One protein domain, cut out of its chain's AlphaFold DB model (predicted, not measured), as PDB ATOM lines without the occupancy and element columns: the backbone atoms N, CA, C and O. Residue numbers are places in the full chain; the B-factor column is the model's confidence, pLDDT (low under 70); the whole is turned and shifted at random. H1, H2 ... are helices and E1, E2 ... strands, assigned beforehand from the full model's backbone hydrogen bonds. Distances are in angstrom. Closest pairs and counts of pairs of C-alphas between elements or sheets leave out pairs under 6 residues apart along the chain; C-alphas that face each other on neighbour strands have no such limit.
ATOM      1  N   ASP A 234     118.152 166.687 301.218       92.12
ATOM      2  CA  ASP A 234     118.737 167.854 300.550       92.12
ATOM      3  C   ASP A 234     120.093 167.596 299.850       92.12
ATOM      4  O   ASP A 234     120.848 168.531 299.560       92.12
ATOM      5  N   LEU A 235     120.416 166.337 299.547       95.44
ATOM      6  CA  LEU A 235     121.613 165.909 298.829       95.44
ATOM      7  C   LEU A 235     121.227 165.176 297.543       95.44
ATOM      8  O   LEU A 235     120.525 164.168 297.569       95.44
ATOM      9  N   VAL A 236     121.756 165.631 296.406       96.94
ATOM     10  CA  VAL A 236     121.806 164.793 295.202       96.94
ATOM     11  C   VAL A 236     123.075 163.967 295.283       96.94
ATOM     12  O   VAL A 236     124.166 164.539 295.318       96.94
ATOM     13  N   TYR A 237     122.952 162.646 295.283       97.62
ATOM     14  CA  TYR A 237     124.078 161.733 295.451       97.62
ATOM     15  C   TYR A 237     124.059 160.601 294.427       97.62
ATOM     16  O   TYR A 237     123.031 160.306 293.817       97.62
ATOM     17  N   CYS A 238     125.225 159.999 294.205       97.88
ATOM     18  CA  CYS A 238     125.369 158.815 293.374       97.88
ATOM     19  C   CYS A 238     125.183 157.556 294.231       97.88
ATOM     20  O   CYS A 238     125.994 157.303 295.121       97.88
ATOM     21  N   HIS A 239     124.133 156.775 293.968       96.31
ATOM     22  CA  HIS A 239     123.810 155.566 294.747       96.31
ATOM     23  C   HIS A 239     124.523 154.295 294.240       96.31
ATOM     24  O   HIS A 239     124.637 153.316 294.988       96.31
ATOM     25  N   ASP A 240     125.039 154.346 293.003       96.31
ATOM     26  CA  ASP A 240     125.811 153.299 292.319       96.31
ATOM     27  C   ASP A 240     127.067 153.893 291.647       96.31
ATOM     28  O   ASP A 240     127.113 154.166 290.442       96.31
ATOM     29  N   VAL A 241     128.104 154.114 292.459       96.56
ATOM     30  CA  VAL A 241     129.389 154.679 292.012       96.56
ATOM     31  C   VAL A 241     130.103 153.747 291.032       96.56
ATOM     32  O   VAL A 241     130.687 154.213 290.053       96.56
ATOM     33  N   GLN A 242     130.051 152.435 291.268       95.81
ATOM     34  CA  GLN A 242     130.691 151.454 290.397       95.81
ATOM     35  C   GLN A 242     130.059 151.473 289.002       95.81
ATOM     36  O   GLN A 242     130.778 151.602 288.011       95.81
ATOM     37  N   GLY A 243     128.730 151.396 288.912       96.31
ATOM     38  CA  GLY A 243     128.017 151.453 287.641       96.31
ATOM     39  C   GLY A 243     128.225 152.775 286.907       96.31
ATOM     40  O   GLY A 243     128.399 152.765 285.687       96.31
ATOM     41  N   LEU A 244     128.290 153.902 287.632       96.75
ATOM     42  CA  LEU A 244     128.614 155.202 287.042       96.75
ATOM     43  C   LEU A 244     130.005 155.202 286.396       96.75
ATOM     44  O   LEU A 244     130.146 155.642 285.258       96.75
ATOM     45  N   LEU A 245     131.025 154.706 287.101       95.50
ATOM     46  CA  LEU A 245     132.397 154.659 286.591       95.50
ATOM     47  C   LEU A 245     132.527 153.728 285.381       95.50
ATOM     48  O   LEU A 245     133.137 154.113 284.386       95.50
ATOM     49  N   LEU A 246     131.894 152.553 285.413       93.62
ATOM     50  CA  LEU A 246     131.836 151.655 284.255       93.62
ATOM     51  C   LEU A 246     131.132 152.325 283.062       93.62
ATOM     52  O   LEU A 246     131.614 152.253 281.935       93.62
ATOM     53  N   ALA A 247     130.029 153.042 283.303       93.38
ATOM     54  CA  ALA A 247     129.298 153.769 282.263       93.38
ATOM     55  C   ALA A 247     130.057 154.979 281.698       93.38
ATOM     56  O   ALA A 247     129.792 155.380 280.567       93.38
ATOM     57  N   LEU A 248     130.992 155.552 282.460       93.00
ATOM     58  CA  LEU A 248     131.926 156.571 281.976       93.00
ATOM     59  C   LEU A 248     133.031 155.983 281.089       93.00
ATOM     60  O   LEU A 248     133.810 156.747 280.532       93.00
ATOM     61  N   GLY A 249     133.079 154.656 280.940       89.31
ATOM     62  CA  GLY A 249     134.123 153.956 280.212       89.31
ATOM     63  C   GLY A 249     135.316 153.689 281.112       89.31
ATOM     64  O   GLY A 249     136.415 154.067 280.754       89.31
ATOM     65  N   MET A 250     135.113 153.102 282.295       89.44
ATOM     66  CA  MET A 250     136.161 152.405 283.054       89.44
ATOM     67  C   MET A 250     136.012 150.893 282.887       89.44
ATOM     68  O   MET A 250     134.881 150.418 282.802       89.44
ATOM     69  N   PRO A 251     137.105 150.108 282.914       87.62
ATOM     70  CA  PRO A 251     137.014 148.671 282.685       87.62
ATOM     71  C   PRO A 251     136.665 147.935 283.984       87.62
ATOM     72  O   PRO A 251     135.884 146.989 283.997       87.62
ATOM     73  N   ILE A 252     137.269 148.375 285.089       92.12
ATOM     74  CA  ILE A 252     137.186 147.806 286.425       92.12
ATOM     75  C   ILE A 252     137.228 148.973 287.408       92.12
ATOM     76  O   ILE A 252     137.913 149.970 287.182       92.12
ATOM     77  N   TYR A 253     136.490 148.834 288.500       94.38
ATOM     78  CA  TYR A 253     136.525 149.761 289.616       94.38
ATOM     79  C   TYR A 253     137.266 149.136 290.804       94.38
ATOM     80  O   TYR A 253     136.801 148.139 291.356       94.38
ATOM     81  N   ASP A 254     138.383 149.737 291.217       95.19
ATOM     82  CA  ASP A 254     139.042 149.451 292.496       95.19
ATOM     83  C   ASP A 254     138.977 150.696 293.398       95.19
ATOM     84  O   ASP A 254     139.628 151.698 293.095       95.19
ATOM     85  N   PRO A 255     138.253 150.667 294.534       95.06
ATOM     86  CA  PRO A 255     138.204 151.784 295.476       95.06
ATOM     87  C   PRO A 255     139.577 152.295 295.940       95.06
ATOM     88  O   PRO A 255     139.699 153.471 296.282       95.06
ATOM     89  N   LYS A 256     140.626 151.461 295.953       93.81
ATOM     90  CA  LYS A 256     141.980 151.868 296.378       93.81
ATOM     91  C   LYS A 256     142.648 152.838 295.404       93.81
ATOM     92  O   LYS A 256     143.554 153.572 295.798       93.81
ATOM     93  N   GLU A 257     142.191 152.872 294.159       94.00
ATOM     94  CA  GLU A 257     142.670 153.803 293.137       94.00
ATOM     95  C   GLU A 257     141.966 155.161 293.203       94.00
ATOM     96  O   GLU A 257     142.273 156.054 292.417       94.00
ATOM     97  N   TRP A 258     141.038 155.358 294.144       94.94
ATOM     98  CA  TRP A 258     140.256 156.581 294.261       94.94
ATOM     99  C   TRP A 258     140.416 157.221 295.633       94.94
ATOM    100  O   TRP A 258     140.531 156.559 296.669       94.94
ATOM    101  N   ARG A 259     140.371 158.552 295.636       95.50
ATOM    102  CA  ARG A 259     140.296 159.353 296.852       95.50
ATOM    103  C   ARG A 259     139.065 160.242 296.845       95.50
ATOM    104  O   ARG A 259     138.700 160.812 295.819       95.50
ATOM    105  N   LEU A 260     138.465 160.374 298.013       96.38
ATOM    106  CA  LEU A 260     137.354 161.252 298.296       96.38
ATOM    107  C   LEU A 260     137.862 162.671 298.556       96.38
ATOM    108  O   LEU A 260     138.804 162.891 299.323       96.38
ATOM    109  N   PHE A 261     137.193 163.627 297.932       94.81
ATOM    110  CA  PHE A 261     137.365 165.049 298.142       94.81
ATOM    111  C   PHE A 261     135.996 165.648 298.479       94.81
ATOM    112  O   PHE A 261     135.035 165.507 297.720       94.81
ATOM    113  N   ILE A 262     135.909 166.299 299.636       92.62
ATOM    114  CA  ILE A 262     134.733 167.037 300.087       92.62
ATOM    115  C   ILE A 262     135.176 168.458 300.385       92.62
ATOM    116  O   ILE A 262     136.114 168.667 301.154       92.62
ATOM    117  N   ASP A 263     134.474 169.417 299.801       88.12
ATOM    118  CA  ASP A 263     134.696 170.831 300.063       88.12
ATOM    119  C   ASP A 263     133.378 171.593 299.966       88.12
ATOM    120  O   ASP A 263     132.496 171.266 299.158       88.12
ATOM    121  N   SER A 264     133.243 172.629 300.790       84.56
ATOM    122  CA  SER A 264     132.152 173.579 300.659       84.56
ATOM    123  C   SER A 264     132.628 174.901 300.083       84.56
ATOM    124  O   SER A 264     133.581 175.550 300.510       84.56
ATOM    125  N   SER A 265     131.837 175.383 299.138       80.56
ATOM    126  CA  SER A 265     131.841 176.786 298.770       80.56
ATOM    127  C   SER A 265     130.874 177.576 299.656       80.56
ATOM    128  O   SER A 265     130.124 177.030 300.459       80.56
ATOM    129  N   LYS A 266     130.804 178.895 299.442       75.81
ATOM    130  CA  LYS A 266     129.813 179.755 300.114       75.81
ATOM    131  C   LYS A 266     128.353 179.358 299.852       75.81
ATOM    132  O   LYS A 266     127.482 179.851 300.560       75.81
ATOM    133  N   SER A 267     128.089 178.583 298.804       81.12
ATOM    134  CA  SER A 267     126.744 178.326 298.283       81.12
ATOM    135  C   SER A 267     126.408 176.851 298.097       81.12
ATOM    136  O   SER A 267     125.265 176.549 297.777       81.12
ATOM    137  N   SER A 268     127.381 175.951 298.233       89.31
ATOM    138  CA  SER A 268     127.159 174.521 298.028       89.31
ATOM    139  C   SER A 268     128.279 173.667 298.597       89.31
ATOM    140  O   SER A 268     129.452 174.047 298.507       89.31
ATOM    141  N   LEU A 269     127.892 172.506 299.118       92.25
ATOM    142  CA  LEU A 269     128.742 171.391 299.499       92.25
ATOM    143  C   LEU A 269     128.893 170.447 298.304       92.25
ATOM    144  O   LEU A 269     127.911 170.107 297.639       92.25
ATOM    145  N   LYS A 270     130.128 170.040 298.017       92.69
ATOM    146  CA  LYS A 270     130.453 169.185 296.879       92.69
ATOM    147  C   LYS A 270     131.260 167.984 297.348       92.69
ATOM    148  O   LYS A 270     132.217 168.132 298.102       92.69
ATOM    149  N   CYS A 271     130.877 166.809 296.867       94.81
ATOM    150  CA  CYS A 271     131.516 165.536 297.153       94.81
ATOM    151  C   CYS A 271     131.922 164.873 295.833       94.81
ATOM    152  O   CYS A 271     131.117 164.730 294.907       94.81
ATOM    153  N   VAL A 272     133.200 164.524 295.727       95.38
ATOM    154  CA  VAL A 272     133.847 164.141 294.473       95.38
ATOM    155  C   VAL A 272     134.829 163.020 294.740       95.38
ATOM    156  O   VAL A 272     135.566 163.068 295.723       95.38
ATOM    157  N   ILE A 273     134.903 162.054 293.833       96.00
ATOM    158  CA  ILE A 273     135.997 161.083 293.811       96.00
ATOM    159  C   ILE A 273     137.000 161.443 292.717       96.00
ATOM    160  O   ILE A 273     136.648 161.873 291.614       96.00
ATOM    161  N   LEU A 274     138.276 161.289 293.051       94.50
ATOM    162  CA  LEU A 274     139.416 161.628 292.212       94.50
ATOM    163  C   LEU A 274     140.308 160.397 292.060       94.50
ATOM    164  O   LEU A 274     140.690 159.788 293.057       94.50
ATOM    165  N   HIS A 275     140.688 160.064 290.830       93.38
ATOM    166  CA  HIS A 275     141.603 158.956 290.575       93.38
ATOM    167  C   HIS A 275     143.017 159.278 291.075       93.38
ATOM    168  O   HIS A 275     143.557 160.362 290.814       93.38
ATOM    169  N   ASN A 276     143.640 158.334 291.767       89.31
ATOM    170  CA  ASN A 276     145.018 158.400 292.232       89.31
ATOM    171  C   ASN A 276     145.952 158.383 291.019       89.31
ATOM    172  O   ASN A 276     145.852 157.538 290.141       89.31
ATOM    173  N   GLY A 277     146.812 159.389 290.880       86.06
ATOM    174  CA  GLY A 277     147.592 159.575 289.648       86.06
ATOM    175  C   GLY A 277     146.886 160.430 288.603       86.06
ATOM    176  O   GLY A 277     147.483 160.752 287.579       86.06
ATOM    177  N   ASN A 278     145.669 160.910 288.901       84.88
ATOM    178  CA  ASN A 278     145.060 162.028 288.194       84.88
ATOM    179  C   ASN A 278     144.833 161.765 286.686       84.88
ATOM    180  O   ASN A 278     144.873 162.705 285.888       84.88
ATOM    181  N   VAL A 279     144.626 160.497 286.309       86.88
ATOM    182  CA  VAL A 279     144.422 160.045 284.921       86.88
ATOM    183  C   VAL A 279     143.033 160.454 284.430       86.88
ATOM    184  O   VAL A 279     142.908 161.125 283.408       86.88
ATOM    185  N   TYR A 280     142.004 160.138 285.216       89.56
ATOM    186  CA  TYR A 280     140.613 160.402 284.863       89.56
ATOM    187  C   TYR A 280     140.113 161.790 285.295       89.56
ATOM    188  O   TYR A 280     140.706 162.489 286.133       89.56
ATOM    189  N   GLY A 281     138.983 162.187 284.702       89.69
ATOM    190  CA  GLY A 281     138.206 163.350 285.127       89.69
ATOM    191  C   GLY A 281     137.698 163.209 286.568       89.69
ATOM    192  O   GLY A 281     137.574 162.109 287.096       89.69
ATOM    193  N   ALA A 282     137.422 164.338 287.219       93.75
ATOM    194  CA  ALA A 282     136.814 164.339 288.548       93.75
ATOM    195  C   ALA A 282     135.349 163.889 288.448       93.75
ATOM    196  O   ALA A 282     134.619 164.415 287.607       93.75
ATOM    197  N   VAL A 283     134.916 162.948 289.292       95.56
ATOM    198  CA  VAL A 283     133.554 162.395 289.227       95.56
ATOM    199  C   VAL A 283     132.744 162.892 290.420       95.56
ATOM    200  O   VAL A 283     133.087 162.575 291.563       95.56
ATOM    201  N   PRO A 284     131.688 163.692 290.192       95.38
ATOM    202  CA  PRO A 284     130.856 164.183 291.275       95.38
ATOM    203  C   PRO A 284     129.943 163.060 291.775       95.38
ATOM    204  O   PRO A 284     129.218 162.449 290.993       95.38
ATOM    205  N   ILE A 285     129.963 162.813 293.081       97.00
ATOM    206  CA  ILE A 285     129.151 161.767 293.727       97.00
ATOM    207  C   ILE A 285     128.194 162.325 294.781       97.00
ATOM    208  O   ILE A 285     127.329 161.600 295.257       97.00
ATOM    209  N   GLY A 286     128.306 163.611 295.117       95.69
ATOM    210  CA  GLY A 286     127.361 164.299 295.987       95.69
ATOM    211  C   GLY A 286     127.378 165.807 295.764       95.69
ATOM    212  O   GLY A 286     128.433 166.405 295.538       95.69
ATOM    213  N   TYR A 287     126.209 166.433 295.818       95.12
ATOM    214  CA  TYR A 287     126.058 167.875 295.691       95.12
ATOM    215  C   TYR A 287     124.841 168.363 296.478       95.12
ATOM    216  O   TYR A 287     123.737 167.845 296.309       95.12
ATOM    217  N   SER A 288     125.026 169.406 297.286       93.44
ATOM    218  CA  SER A 288     123.945 170.074 298.015       93.44
ATOM    219  C   SER A 288     124.164 171.583 298.064       93.44
ATOM    220  O   SER A 288     125.301 172.049 298.135       93.44
ATOM    221  N   VAL A 289     123.082 172.367 298.051       91.50
ATOM    222  CA  VAL A 289     123.111 173.814 298.367       91.50
ATOM    223  C   VAL A 289     122.674 174.120 299.803       91.50
ATOM    224  O   VAL A 289     122.816 175.258 300.251       91.50
ATOM    225  N   SER A 290     122.119 173.125 300.498       90.75
ATOM    226  CA  SER A 290     121.538 173.267 301.836       90.75
ATOM    227  C   SER A 290     122.516 172.811 302.914       90.75
ATOM    228  O   SER A 290     122.708 173.532 303.898       90.75
ATOM    229  N   LEU A 291     123.157 171.658 302.689       91.50
ATOM    230  CA  LEU A 291     124.106 171.054 303.617       91.50
ATOM    231  C   LEU A 291     125.383 171.888 303.745       91.50
ATOM    232  O   LEU A 291     125.825 172.572 302.812       91.50
ATOM    233  N   ARG A 292     125.987 171.826 304.927       87.94
ATOM    234  CA  ARG A 292     127.132 172.630 305.346       87.94
ATOM    235  C   ARG A 292     128.273 171.743 305.822       87.94
ATOM    236  O   ARG A 292     128.153 170.539 305.999       87.94
ATOM    237  N   GLU A 293     129.427 172.366 306.046       87.44
ATOM    238  CA  GLU A 293     130.535 171.699 306.732       87.44
ATOM    239  C   GLU A 293     130.268 171.659 308.234       87.44
ATOM    240  O   GLU A 293     130.751 172.498 309.012       87.44
ATOM    241  N   ASP A 294     129.467 170.691 308.644       87.69
ATOM    242  CA  ASP A 294     129.311 170.285 310.026       87.69
ATOM    243  C   ASP A 294     129.190 168.771 310.163       87.69
ATOM    244  O   ASP A 294     129.237 168.032 309.190       87.69
ATOM    245  N   TYR A 295     129.215 168.307 311.407       90.50
ATOM    246  CA  TYR A 295     129.387 166.889 311.684       90.50
ATOM    247  C   TYR A 295     128.191 166.062 311.201       90.50
ATOM    248  O   TYR A 295     128.391 165.007 310.602       90.50
ATOM    249  N   ASP A 296     126.974 166.552 311.434       92.06
ATOM    250  CA  ASP A 296     125.746 165.822 311.126       92.06
ATOM    251  C   ASP A 296     125.488 165.807 309.616       92.06
ATOM    252  O   ASP A 296     125.243 164.741 309.049       92.06
ATOM    253  N   ASP A 297     125.673 166.945 308.941       93.19
ATOM    254  CA  ASP A 297     125.527 167.042 307.487       93.19
ATOM    255  C   ASP A 297     126.555 166.162 306.756       93.19
ATOM    256  O   ASP A 297     126.222 165.438 305.815       93.19
ATOM    257  N   ILE A 298     127.819 166.161 307.200       94.06
ATOM    258  CA  ILE A 298     128.857 165.318 306.590       94.06
ATOM    259  C   ILE A 298     128.615 163.836 306.881       94.06
ATOM    260  O   ILE A 298     128.902 162.996 306.028       94.06
ATOM    261  N   LYS A 299     128.052 163.493 308.043       95.25
ATOM    262  CA  LYS A 299     127.651 162.118 308.345       95.25
ATOM    263  C   LYS A 299     126.579 161.629 307.370       95.25
ATOM    264  O   LYS A 299     126.752 160.553 306.805       95.25
ATOM    265  N   ILE A 300     125.548 162.441 307.114       95.00
ATOM    266  CA  ILE A 300     124.510 162.147 306.109       95.00
ATOM    267  C   ILE A 300     125.153 161.904 304.741       95.00
ATOM    268  O   ILE A 300     124.885 160.887 304.104       95.00
ATOM    269  N   VAL A 301     126.064 162.787 304.315       95.75
ATOM    270  CA  VAL A 301     126.778 162.634 303.037       95.75
ATOM    271  C   VAL A 301     127.534 161.308 302.970       95.75
ATOM    272  O   VAL A 301     127.396 160.591 301.985       95.75
ATOM    273  N   LEU A 302     128.324 160.970 303.996       96.69
ATOM    274  CA  LEU A 302     129.138 159.749 304.020       96.69
ATOM    275  C   LEU A 302     128.295 158.466 304.050       96.69
ATOM    276  O   LEU A 302     128.688 157.475 303.430       96.69
ATOM    277  N   ASP A 303     127.165 158.486 304.758       96.44
ATOM    278  CA  ASP A 303     126.240 157.356 304.826       96.44
ATOM    279  C   ASP A 303     125.537 157.147 303.467       96.44
ATOM    280  O   ASP A 303     125.521 156.022 302.965       96.44
ATOM    281  N   LEU A 304     125.056 158.216 302.817       96.44
ATOM    282  CA  LEU A 304     124.375 158.141 301.512       96.44
ATOM    283  C   LEU A 304     125.295 157.690 300.371       96.44
ATOM    284  O   LEU A 304     124.904 156.858 299.555       96.44
ATOM    285  N   ILE A 305     126.545 158.167 300.336       96.06
ATOM    286  CA  ILE A 305     127.538 157.714 299.341       96.06
ATOM    287  C   ILE A 305     128.166 156.355 299.693       96.06
ATOM    288  O   ILE A 305     129.141 155.952 299.060       96.06
ATOM    289  N   LYS A 306     127.664 155.679 300.737       96.56
ATOM    290  CA  LYS A 306     128.133 154.366 301.203       96.56
ATOM    291  C   LYS A 306     129.646 154.323 301.441       96.56
ATOM    292  O   LYS A 306     130.318 153.340 301.126       96.56
ATOM    293  N   TYR A 307     130.211 155.372 302.051       96.88
ATOM    294  CA  TYR A 307     131.664 155.495 302.248       96.88
ATOM    295  C   TYR A 307     132.291 154.251 302.901       96.88
ATOM    296  O   TYR A 307     133.398 153.851 302.542       96.88
ATOM    297  N   LYS A 308     131.581 153.610 303.838       95.56
ATOM    298  CA  LYS A 308     132.058 152.423 304.567       95.56
ATOM    299  C   LYS A 308     132.309 151.204 303.672       95.56
ATOM    300  O   LYS A 308     133.134 150.371 304.046       95.56
ATOM    301  N   GLU A 309     131.636 151.105 302.527       95.62
ATOM    302  CA  GLU A 309     131.831 150.026 301.550       95.62
ATOM    303  C   GLU A 309     133.113 150.246 300.740       95.62
ATOM    304  O   GLU A 309     133.881 149.318 300.501       95.62
ATOM    305  N   HIS A 310     133.381 151.500 300.375       95.50
ATOM    306  CA  HIS A 310     134.496 151.856 299.504       95.50
ATOM    307  C   HIS A 310     135.802 152.122 300.258       95.50
ATOM    308  O   HIS A 310     136.886 151.798 299.775       95.50
ATOM    309  N   LYS A 311     135.713 152.741 301.440       95.75
ATOM    310  CA  LYS A 311     136.847 153.154 302.278       95.75
ATOM    311  C   LYS A 311     137.945 153.886 301.497       95.75
ATOM    312  O   LYS A 311     139.138 153.604 301.695       95.75
ATOM    313  N   TRP A 312     137.537 154.809 300.620       96.75
ATOM    314  CA  TRP A 312     138.452 155.656 299.855       96.75
ATOM    315  C   TRP A 312     139.447 156.350 300.780       96.75
ATOM    316  O   TRP A 312     139.120 156.710 301.918       96.75
ATOM    317  N   GLN A 313     140.650 156.591 300.261       95.56
ATOM    318  CA  GLN A 313     141.523 157.594 300.863       95.56
ATOM    319  C   GLN A 313     140.836 158.962 300.800       95.56
ATOM    320  O   GLN A 313     139.984 159.188 299.949       95.56
ATOM    321  N   ILE A 314     141.183 159.890 301.681       95.25
ATOM    322  CA  ILE A 314     140.516 161.186 301.784       95.25
ATOM    323  C   ILE A 314     141.569 162.279 301.760       95.25
ATOM    324  O   ILE A 314     142.420 162.338 302.639       95.25
ATOM    325  N   CYS A 315     141.492 163.168 300.778       93.44
ATOM    326  CA  CYS A 315     142.358 164.338 300.688       93.44
ATOM    327  C   CYS A 315     141.454 165.564 300.700       93.44
ATOM    328  O   CYS A 315     140.785 165.842 299.714       93.44
ATOM    329  N   VAL A 316     141.379 166.251 301.835       92.06
ATOM    330  CA  VAL A 316     140.497 167.407 302.044       92.06
ATOM    331  C   VAL A 316     141.248 168.498 302.785       92.06
ATOM    332  O   VAL A 316     142.329 168.261 303.330       92.06
ATOM    333  N   ASP A 317     140.682 169.699 302.821       90.06
ATOM    334  CA  ASP A 317     141.276 170.782 303.587       90.06
ATOM    335  C   ASP A 317     141.347 170.457 305.096       90.06
ATOM    336  O   ASP A 317     140.701 169.546 305.621       90.06
ATOM    337  N   PHE A 318     142.158 171.216 305.834       90.69
ATOM    338  CA  PHE A 318     142.340 170.974 307.270       90.69
ATOM    339  C   PHE A 318     141.062 171.189 308.089       90.69
ATOM    340  O   PHE A 318     140.955 170.668 309.196       90.69
ATOM    341  N   LYS A 319     140.111 171.982 307.591       88.81
ATOM    342  CA  LYS A 319     138.863 172.263 308.297       88.81
ATOM    343  C   LYS A 319     137.917 171.065 308.176       88.81
ATOM    344  O   LYS A 319     137.410 170.609 309.195       88.81
ATOM    345  N   MET A 320     137.749 170.527 306.974       91.19
ATOM    346  CA  MET A 320     137.009 169.305 306.690       91.19
ATOM    347  C   MET A 320     137.639 168.098 307.384       91.19
ATOM    348  O   MET A 320     136.937 167.319 308.022       91.19
ATOM    349  N   MET A 321     138.970 167.990 307.361       92.75
ATOM    350  CA  MET A 321     139.703 166.949 308.087       92.75
ATOM    351  C   MET A 321     139.352 166.939 309.582       92.75
ATOM    352  O   MET A 321     139.118 165.874 310.151       92.75
ATOM    353  N   ASN A 322     139.246 168.115 310.214       90.88
ATOM    354  CA  ASN A 322     138.835 168.203 311.613       90.88
ATOM    355  C   ASN A 322     137.411 167.661 311.828       90.88
ATOM    356  O   ASN A 322     137.185 166.995 312.831       90.88
ATOM    357  N   PHE A 323     136.463 167.898 310.910       89.12
ATOM    358  CA  PHE A 323     135.104 167.342 311.021       89.12
ATOM    359  C   PHE A 323     135.088 165.827 310.907       89.12
ATOM    360  O   PHE A 323     134.487 165.155 311.742       89.12
ATOM    361  N   LEU A 324     135.806 165.298 309.921       94.62
ATOM    362  CA  LEU A 324     135.900 163.863 309.685       94.62
ATOM    363  C   LEU A 324     136.522 163.115 310.870       94.62
ATOM    364  O   LEU A 324     136.131 161.988 311.159       94.62
ATOM    365  N   LEU A 325     137.454 163.749 311.583       94.88
ATOM    366  CA  LEU A 325     138.127 163.181 312.754       94.88
ATOM    367  C   LEU A 325     137.503 163.606 314.096       94.88
ATOM    368  O   LEU A 325     138.095 163.354 315.146       94.88
ATOM    369  N   GLY A 326     136.343 164.270 314.073       92.94
ATOM    370  CA  GLY A 326     135.609 164.678 315.275       92.94
ATOM    371  C   GLY A 326     136.308 165.738 316.136       92.94
ATOM    372  O   GLY A 326     136.023 165.878 317.328       92.94
ATOM    373  N   GLN A 327     137.249 166.492 315.563       93.06
ATOM    374  CA  GLN A 327     138.039 167.495 316.272       93.06
ATOM    375  C   GLN A 327     137.297 168.830 316.455       93.06
ATOM    376  O   GLN A 327     136.426 169.214 315.673       93.06
ATOM    377  N   GLN A 328     137.687 169.594 317.480       89.88
ATOM    378  CA  GLN A 328     137.151 170.937 317.728       89.88
ATOM    379  C   GLN A 328     137.476 171.921 316.592       89.88
ATOM    380  O   GLN A 328     138.546 171.892 315.979       89.88
ATOM    381  N   ARG A 329     136.555 172.867 316.357       84.19
ATOM    382  CA  ARG A 329     136.763 173.991 315.433       84.19
ATOM    383  C   ARG A 329     137.684 175.050 316.052       84.19
ATOM    384  O   ARG A 329     137.683 175.274 317.258       84.19
ATOM    385  N   GLY A 330     138.376 175.796 315.192       83.19
ATOM    386  CA  GLY A 330     139.110 177.003 315.579       83.19
ATOM    387  C   GLY A 330     140.527 176.747 316.097       83.19
ATOM    388  O   GLY A 330     141.171 175.761 315.747       83.19
ATOM    389  N   PHE A 331     141.046 177.693 316.883       82.19
ATOM    390  CA  PHE A 331     142.414 177.652 317.402       82.19
ATOM    391  C   PHE A 331     142.472 176.864 318.709       82.19
ATOM    392  O   PHE A 331     142.229 177.401 319.792       82.19
ATOM    393  N   THR A 332     142.798 175.581 318.603       91.38
ATOM    394  CA  THR A 332     142.804 174.655 319.738       91.38
ATOM    395  C   THR A 332     144.226 174.422 320.241       91.38
ATOM    396  O   THR A 332     145.206 174.677 319.535       91.38
ATOM    397  N   LYS A 333     144.361 173.981 321.501       93.69
ATOM    398  CA  LYS A 333     145.674 173.725 322.119       93.69
ATOM    399  C   LYS A 333     146.396 172.546 321.455       93.69
ATOM    400  O   LYS A 333     147.588 172.646 321.211       93.69
ATOM    401  N   PHE A 334     145.672 171.477 321.121       94.94
ATOM    402  CA  PHE A 334     146.233 170.245 320.552       94.94
ATOM    403  C   PHE A 334     145.644 169.926 319.167       94.94
ATOM    404  O   PHE A 334     144.905 168.948 319.041       94.94
ATOM    405  N   PRO A 335     145.913 170.747 318.134       94.12
ATOM    406  CA  PRO A 335     145.234 170.649 316.842       94.12
ATOM    407  C   PRO A 335     145.670 169.440 316.001       94.12
ATOM    408  O   PRO A 335     144.922 169.010 315.130       94.12
ATOM    409  N   CYS A 336     146.852 168.871 316.252       95.00
ATOM    410  CA  CYS A 336     147.330 167.698 315.522       95.00
ATOM    411  C   CYS A 336     146.509 166.446 315.884       95.00
ATOM    412  O   CYS A 336     146.270 166.161 317.064       95.00
ATOM    413  N   GLY A 364     135.424 163.272 323.876       90.88
ATOM    414  CA  GLY A 364     135.730 163.733 325.236       90.88
ATOM    415  C   GLY A 364     137.225 163.832 325.557       90.88
ATOM    416  O   GLY A 364     137.595 164.420 326.574       90.88
ATOM    417  N   LEU A 365     138.105 163.318 324.692       92.62
ATOM    418  CA  LEU A 365     139.549 163.535 324.807       92.62
ATOM    419  C   LEU A 365     139.958 164.948 324.360       92.62
ATOM    420  O   LEU A 365     139.206 165.628 323.657       92.62
ATOM    421  N   PRO A 366     141.168 165.424 324.723       92.56
ATOM    422  CA  PRO A 366     141.602 166.766 324.357       92.56
ATOM    423  C   PRO A 366     141.513 167.014 322.847       92.56
ATOM    424  O   PRO A 366     142.143 166.304 322.059       92.56
ATOM    425  N   ASN A 367     140.787 168.073 322.474       93.12
ATOM    426  CA  ASN A 367     140.498 168.482 321.095       93.12
ATOM    427  C   ASN A 367     139.539 167.556 320.310       93.12
ATOM    428  O   ASN A 367     139.331 167.824 319.134       93.12
ATOM    429  N   ILE A 368     138.934 166.525 320.917       94.38
ATOM    430  CA  ILE A 368     137.971 165.618 320.265       94.38
ATOM    431  C   ILE A 368     136.568 165.825 320.858       94.38
ATOM    432  O   ILE A 368     136.336 165.543 322.034       94.38
ATOM    433  N   CYS A 369     135.632 166.327 320.052       93.31
ATOM    434  CA  CYS A 369     134.246 166.578 320.460       93.31
ATOM    435  C   CYS A 369     133.298 165.430 320.137       93.31
ATOM    436  O   CYS A 369     132.377 165.173 320.906       93.31
ATOM    437  N   THR A 370     133.494 164.785 318.996       94.25
ATOM    438  CA  THR A 370     132.613 163.739 318.479       94.25
ATOM    439  C   THR A 370     133.446 162.552 318.028       94.25
ATOM    440  O   THR A 370     134.664 162.665 317.874       94.25
ATOM    441  N   ASP A 371     132.807 161.398 317.849       94.44
ATOM    442  CA  ASP A 371     133.510 160.232 317.329       94.44
ATOM    443  C   ASP A 371     133.875 160.449 315.848       94.44
ATOM    444  O   ASP A 371     133.079 161.033 315.106       94.44
ATOM    445  N   PRO A 372     135.055 160.000 315.389       95.44
ATOM    446  CA  PRO A 372     135.461 160.126 313.996       95.44
ATOM    447  C   PRO A 372     134.450 159.479 313.050       95.44
ATOM    448  O   PRO A 372     133.986 158.365 313.285       95.44
ATOM    449  N   LEU A 373     134.149 160.165 311.950       95.94
ATOM    450  CA  LEU A 373     133.310 159.639 310.872       95.94
ATOM    451  C   LEU A 373     134.080 158.670 309.967       95.94
ATOM    452  O   LEU A 373     133.477 157.850 309.277       95.94
ATOM    453  N   VAL A 374     135.410 158.779 309.953       96.06
ATOM    454  CA  VAL A 374     136.304 158.022 309.069       96.06
ATOM    455  C   VAL A 374     137.522 157.509 309.830       96.06
ATOM    456  O   VAL A 374     137.896 158.034 310.883       96.06
ATOM    457  N   GLU A 375     138.160 156.481 309.279       94.81
ATOM    458  CA  GLU A 375     139.379 155.907 309.844       94.81
ATOM    459  C   GLU A 375     140.567 156.872 309.651       94.81
ATOM    460  O   GLU A 375     140.743 157.485 308.596       94.81
ATOM    461  N   ARG A 376     141.395 157.034 310.694       93.44
ATOM    462  CA  ARG A 376     142.493 158.020 310.724       93.44
ATOM    463  C   ARG A 376     143.534 157.801 309.621       93.44
ATOM    464  O   ARG A 376     144.088 158.767 309.109       93.44
ATOM    465  N   ASP A 377     143.824 156.551 309.292       93.06
ATOM    466  CA  ASP A 377     144.792 156.129 308.272       93.06
ATOM    467  C   ASP A 377     144.305 156.375 306.835       93.06
ATOM    468  O   ASP A 377     145.092 156.307 305.893       93.06
ATOM    469  N   LYS A 378     143.021 156.709 306.653       94.75
ATOM    470  CA  LYS A 378     142.468 157.093 305.350       94.75
ATOM    471  C   LYS A 378     142.759 158.540 304.981       94.75
ATOM    472  O   LYS A 378     142.601 158.891 303.815       94.75
ATOM    473  N   ILE A 379     143.191 159.377 305.923       94.62
ATOM    474  CA  ILE A 379     143.476 160.791 305.675       94.62
ATOM    475  C   ILE A 379     144.829 160.963 304.975       94.62
ATOM    476  O   ILE A 379     145.874 160.574 305.488       94.62
ATOM    477  N   ILE A 380     144.806 161.645 303.836       93.12
ATOM    478  CA  ILE A 380     145.974 162.176 303.139       93.12
ATOM    479  C   ILE A 380     146.084 163.659 303.483       93.12
ATOM    480  O   ILE A 380     145.139 164.430 303.303       93.12
ATOM    481  N   GLU A 512     144.702 169.672 294.417       85.50
ATOM    482  CA  GLU A 512     144.631 170.601 293.274       85.50
ATOM    483  C   GLU A 512     143.559 170.225 292.239       85.50
ATOM    484  O   GLU A 512     143.008 171.113 291.582       85.50
ATOM    485  N   GLN A 513     143.276 168.932 292.041       83.69
ATOM    486  CA  GLN A 513     142.216 168.508 291.121       83.69
ATOM    487  C   GLN A 513     140.823 168.797 291.692       83.69
ATOM    488  O   GLN A 513     139.953 169.222 290.931       83.69
ATOM    489  N   GLY A 514     140.636 168.637 293.006       84.31
ATOM    490  CA  GLY A 514     139.402 169.017 293.697       84.31
ATOM    491  C   GLY A 514     139.113 170.506 293.515       84.31
ATOM    492  O   GLY A 514     138.064 170.882 293.006       84.31
ATOM    493  N   GLU A 515     140.105 171.364 293.756       83.06
ATOM    494  CA  GLU A 515     139.989 172.819 293.556       83.06
ATOM    495  C   GLU A 515     139.664 173.226 292.105       83.06
ATOM    496  O   GLU A 515     138.907 174.170 291.858       83.06
ATOM    497  N   ARG A 516     140.191 172.506 291.104       84.38
ATOM    498  CA  ARG A 516     139.807 172.723 289.693       84.38
ATOM    499  C   ARG A 516     138.363 172.310 289.434       84.38
ATOM    500  O   ARG A 516     137.656 173.018 288.718       84.38
ATOM    501  N   PHE A 517     137.911 171.223 290.052       86.44
ATOM    502  CA  PHE A 517     136.528 170.781 289.946       86.44
ATOM    503  C   PHE A 517     135.541 171.853 290.442       86.44
ATOM    504  O   PHE A 517     134.507 172.042 289.806       86.44
ATOM    505  N   HIS A 518     135.866 172.648 291.472       83.75
ATOM    506  CA  HIS A 518     135.015 173.785 291.869       83.75
ATOM    507  C   HIS A 518     134.807 174.795 290.738       83.75
ATOM    508  O   HIS A 518     133.714 175.346 290.594       83.75
ATOM    509  N   GLN A 519     135.833 175.035 289.920       83.31
ATOM    510  CA  GLN A 519     135.740 175.943 288.776       83.31
ATOM    511  C   GLN A 519     134.858 175.353 287.673       83.31
ATOM    512  O   GLN A 519     134.034 176.068 287.106       83.31
ATOM    513  N   ASP A 520     134.992 174.054 287.402       85.50
ATOM    514  CA  ASP A 520     134.155 173.357 286.422       85.50
ATOM    515  C   ASP A 520     132.692 173.282 286.873       85.50
ATOM    516  O   ASP A 520     131.781 173.560 286.091       85.50
ATOM    517  N   MET A 521     132.454 172.970 288.146       87.62
ATOM    518  CA  MET A 521     131.110 172.880 288.704       87.62
ATOM    519  C   MET A 521     130.422 174.245 288.745       87.62
ATOM    520  O   MET A 521     129.231 174.325 288.470       87.62
ATOM    521  N   LYS A 522     131.159 175.341 288.965       87.06
ATOM    522  CA  LYS A 522     130.601 176.698 288.875       87.06
ATOM    523  C   LYS A 522     129.954 176.975 287.511       87.06
ATOM    524  O   LYS A 522     128.906 177.612 287.441       87.06
ATOM    525  N   ILE A 523     130.541 176.469 286.425       87.69
ATOM    526  CA  ILE A 523     129.960 176.604 285.079       87.69
ATOM    527  C   ILE A 523     128.619 175.859 285.003       87.69
ATOM    528  O   ILE A 523     127.678 176.341 284.372       87.69
ATOM    529  N   MET A 524     128.506 174.695 285.648       89.12
ATOM    530  CA  MET A 524     127.242 173.959 285.727       89.12
ATOM    531  C   MET A 524     126.213 174.678 286.598       89.12
ATOM    532  O   MET A 524     125.083 174.855 286.156       89.12
ATOM    533  N   GLU A 525     126.609 175.175 287.769       89.25
ATOM    534  CA  GLU A 525     125.752 175.974 288.656       89.25
ATOM    535  C   GLU A 525     125.162 177.189 287.915       89.25
ATOM    536  O   GLU A 525     123.964 177.464 288.008       89.25
ATOM    537  N   GLU A 526     125.975 177.888 287.111       88.56
ATOM    538  CA  GLU A 526     125.531 179.008 286.273       88.56
ATOM    539  C   GLU A 526     124.537 178.563 285.186       88.56
ATOM    540  O   GLU A 526     123.507 179.213 284.986       88.56
ATOM    541  N   ARG A 527     124.798 177.437 284.505       88.62
ATOM    542  CA  ARG A 527     123.906 176.887 283.463       88.62
ATOM    543  C   ARG A 527     122.550 176.468 284.018       88.62
ATOM    544  O   ARG A 527     121.534 176.700 283.367       88.62
ATOM    545  N   TYR A 528     122.541 175.871 285.204       88.06
ATOM    546  CA  TYR A 528     121.330 175.417 285.883       88.06
ATOM    547  C   TYR A 528     120.692 176.515 286.748       88.06
ATOM    548  O   TYR A 528     119.689 176.266 287.413       88.06
ATOM    549  N   GLN A 529     121.210 177.750 286.701       82.50
ATOM    550  CA  GLN A 529     120.680 178.911 287.428       82.50
ATOM    551  C   GLN A 529     120.565 178.666 288.941       82.50
ATOM    552  O   GLN A 529     119.602 179.086 289.581       82.50
ATOM    553  N   GLY A 530     121.535 177.946 289.510       71.81
ATOM    554  CA  GLY A 530     121.545 177.556 290.919       71.81
ATOM    555  C   GLY A 530     120.560 176.443 291.287       71.81
ATOM    556  O   GLY A 530     120.483 176.085 292.460       71.81
ATOM    557  N   ARG A 531     119.819 175.874 290.323       79.19
ATOM    558  CA  ARG A 531     119.083 174.627 290.552       79.19
ATOM    559  C   ARG A 531     120.086 173.495 290.711       79.19
ATOM    560  O   ARG A 531     121.020 173.378 289.922       79.19
TER     561      ARG A 531
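AT A GLANCE: This is residues 234 to 336, 364 to 380 and 512 to 531 of the 564 residues of an uncharacterized protein of Caligus rogercresseyi (UniProt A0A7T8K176). A twisted sheet of five strands stands between helices: the long helix H5 crosses slantwise over one face, H2 crosses slantwise over the other, and H4 is on that same face as H2, beside the strands. H1 grazes the sheet just after E1, and toward the other end of the longest axis lie two stretches with no named element, residues 325 to 336 and residues 364 to 380, the second of which comes back to the sheet at its end, where residues 379 to 380 pair in parallel with residues 314 to 315 of E5. The printed part has 140 residues, with five named helices and five named strands in the order E1 H1 E2 E3 E4 H2 H3 E5 H4 H5; the sheet, E1 E4 E3 E2 E5, is mixed, and the class is mixed, helices and strands. The whole is compact, with a radius of gyration of the C-alphas of 15.3 A, and spans 46 by 35 by 25 A.

HOW THE PARTS SIT: The sheet has the edge strands E1, residues 235 to 238, and E5, residues 313 to 315, and the inner strands E4, residues 283 to 288, E3, residues 269 to 275, and E2, residues 258 to 264. E2, E3 and E4 form a meander, each strand the antiparallel neighbour of the one before, with the hairpins E2 and E3, and E3 and E4. N 261 and O 272 are 2.8 A apart between E2 and E3, and N 271 and O 286 are 2.8 A apart between E3 and E4, both within hydrogen-bond range. E1 is antiparallel to E4, with N 238 and O 285 at 2.8 A. E5 is parallel to E2, with N 260 and O 313 at 2.7 A. H5, residues 512 to 527, is on the sheet at a height of 9.6 A, over E4 and E3 and only just over E2, on which 3 of its C-alphas fall; it runs slantwise to the strands, at 50 degrees to E3 on the local plane. Its closest C-alphas to E2 are those of Gly 514 and Phe 261, 6.3 A apart. On the opposite face H2, residues 295 to 304, lies over E4 and E3 at a height of 10.1 A, slantwise at 51 degrees to E3 on the local plane. H4, residues 318 to 324, is on the same face as H2, over none of the strands. The two helices touch, their closest C-alphas being those of Tyr 295 and Phe 323, 5.8 A apart, and run the same way at a steep tilt of 67 degrees, only just short of about perpendicular. With helices on both faces, the arrangement has three layers. H3, residues 307 to 310, is close to H2 but not clearly touching it, C-alphas 302 and 308 being the closest at 7.9 A; it is only just not on the sheet, with 4 pairs of C-alphas within 10 A. E4, H2 H3 and E5 form a split strand-helix-strand unit, two strands running the same way with E3 and E2 between them, and its crossover is right-handed. H1, residues 241 to 247, only grazes the sheet with residues 241 to 245; the closest C-alphas of H1 and E4 are those of Val 241 and Ile 285, 7.3 A apart. Every O i to N i+4 pair is within hydrogen-bond range in H1, H2 and H4, against 10 of 12 in H5, while H3 is too short for such a pair.

IN THESE COORDINATES: E1 begins at C-alpha 235, (121.613, 165.909, 298.829), and H5 runs 23.8 A to C-alpha 527, (123.906, 176.887, 283.463). E3 measures 20.0 A, E2 19.9 A, E4 15.1 A and H2 14.3 A.

THE WHOLE: The C-alphas of Gly 249 and Lys 333, the two farthest apart, are 47.8 A apart. Residues 337 to 363 and 381 to 511 are not printed, with C-alpha gaps of 15.6 A and 13.0 A across the two cuts. Of the links that are printed whole, none is long. No printed residue has a pLDDT under 70.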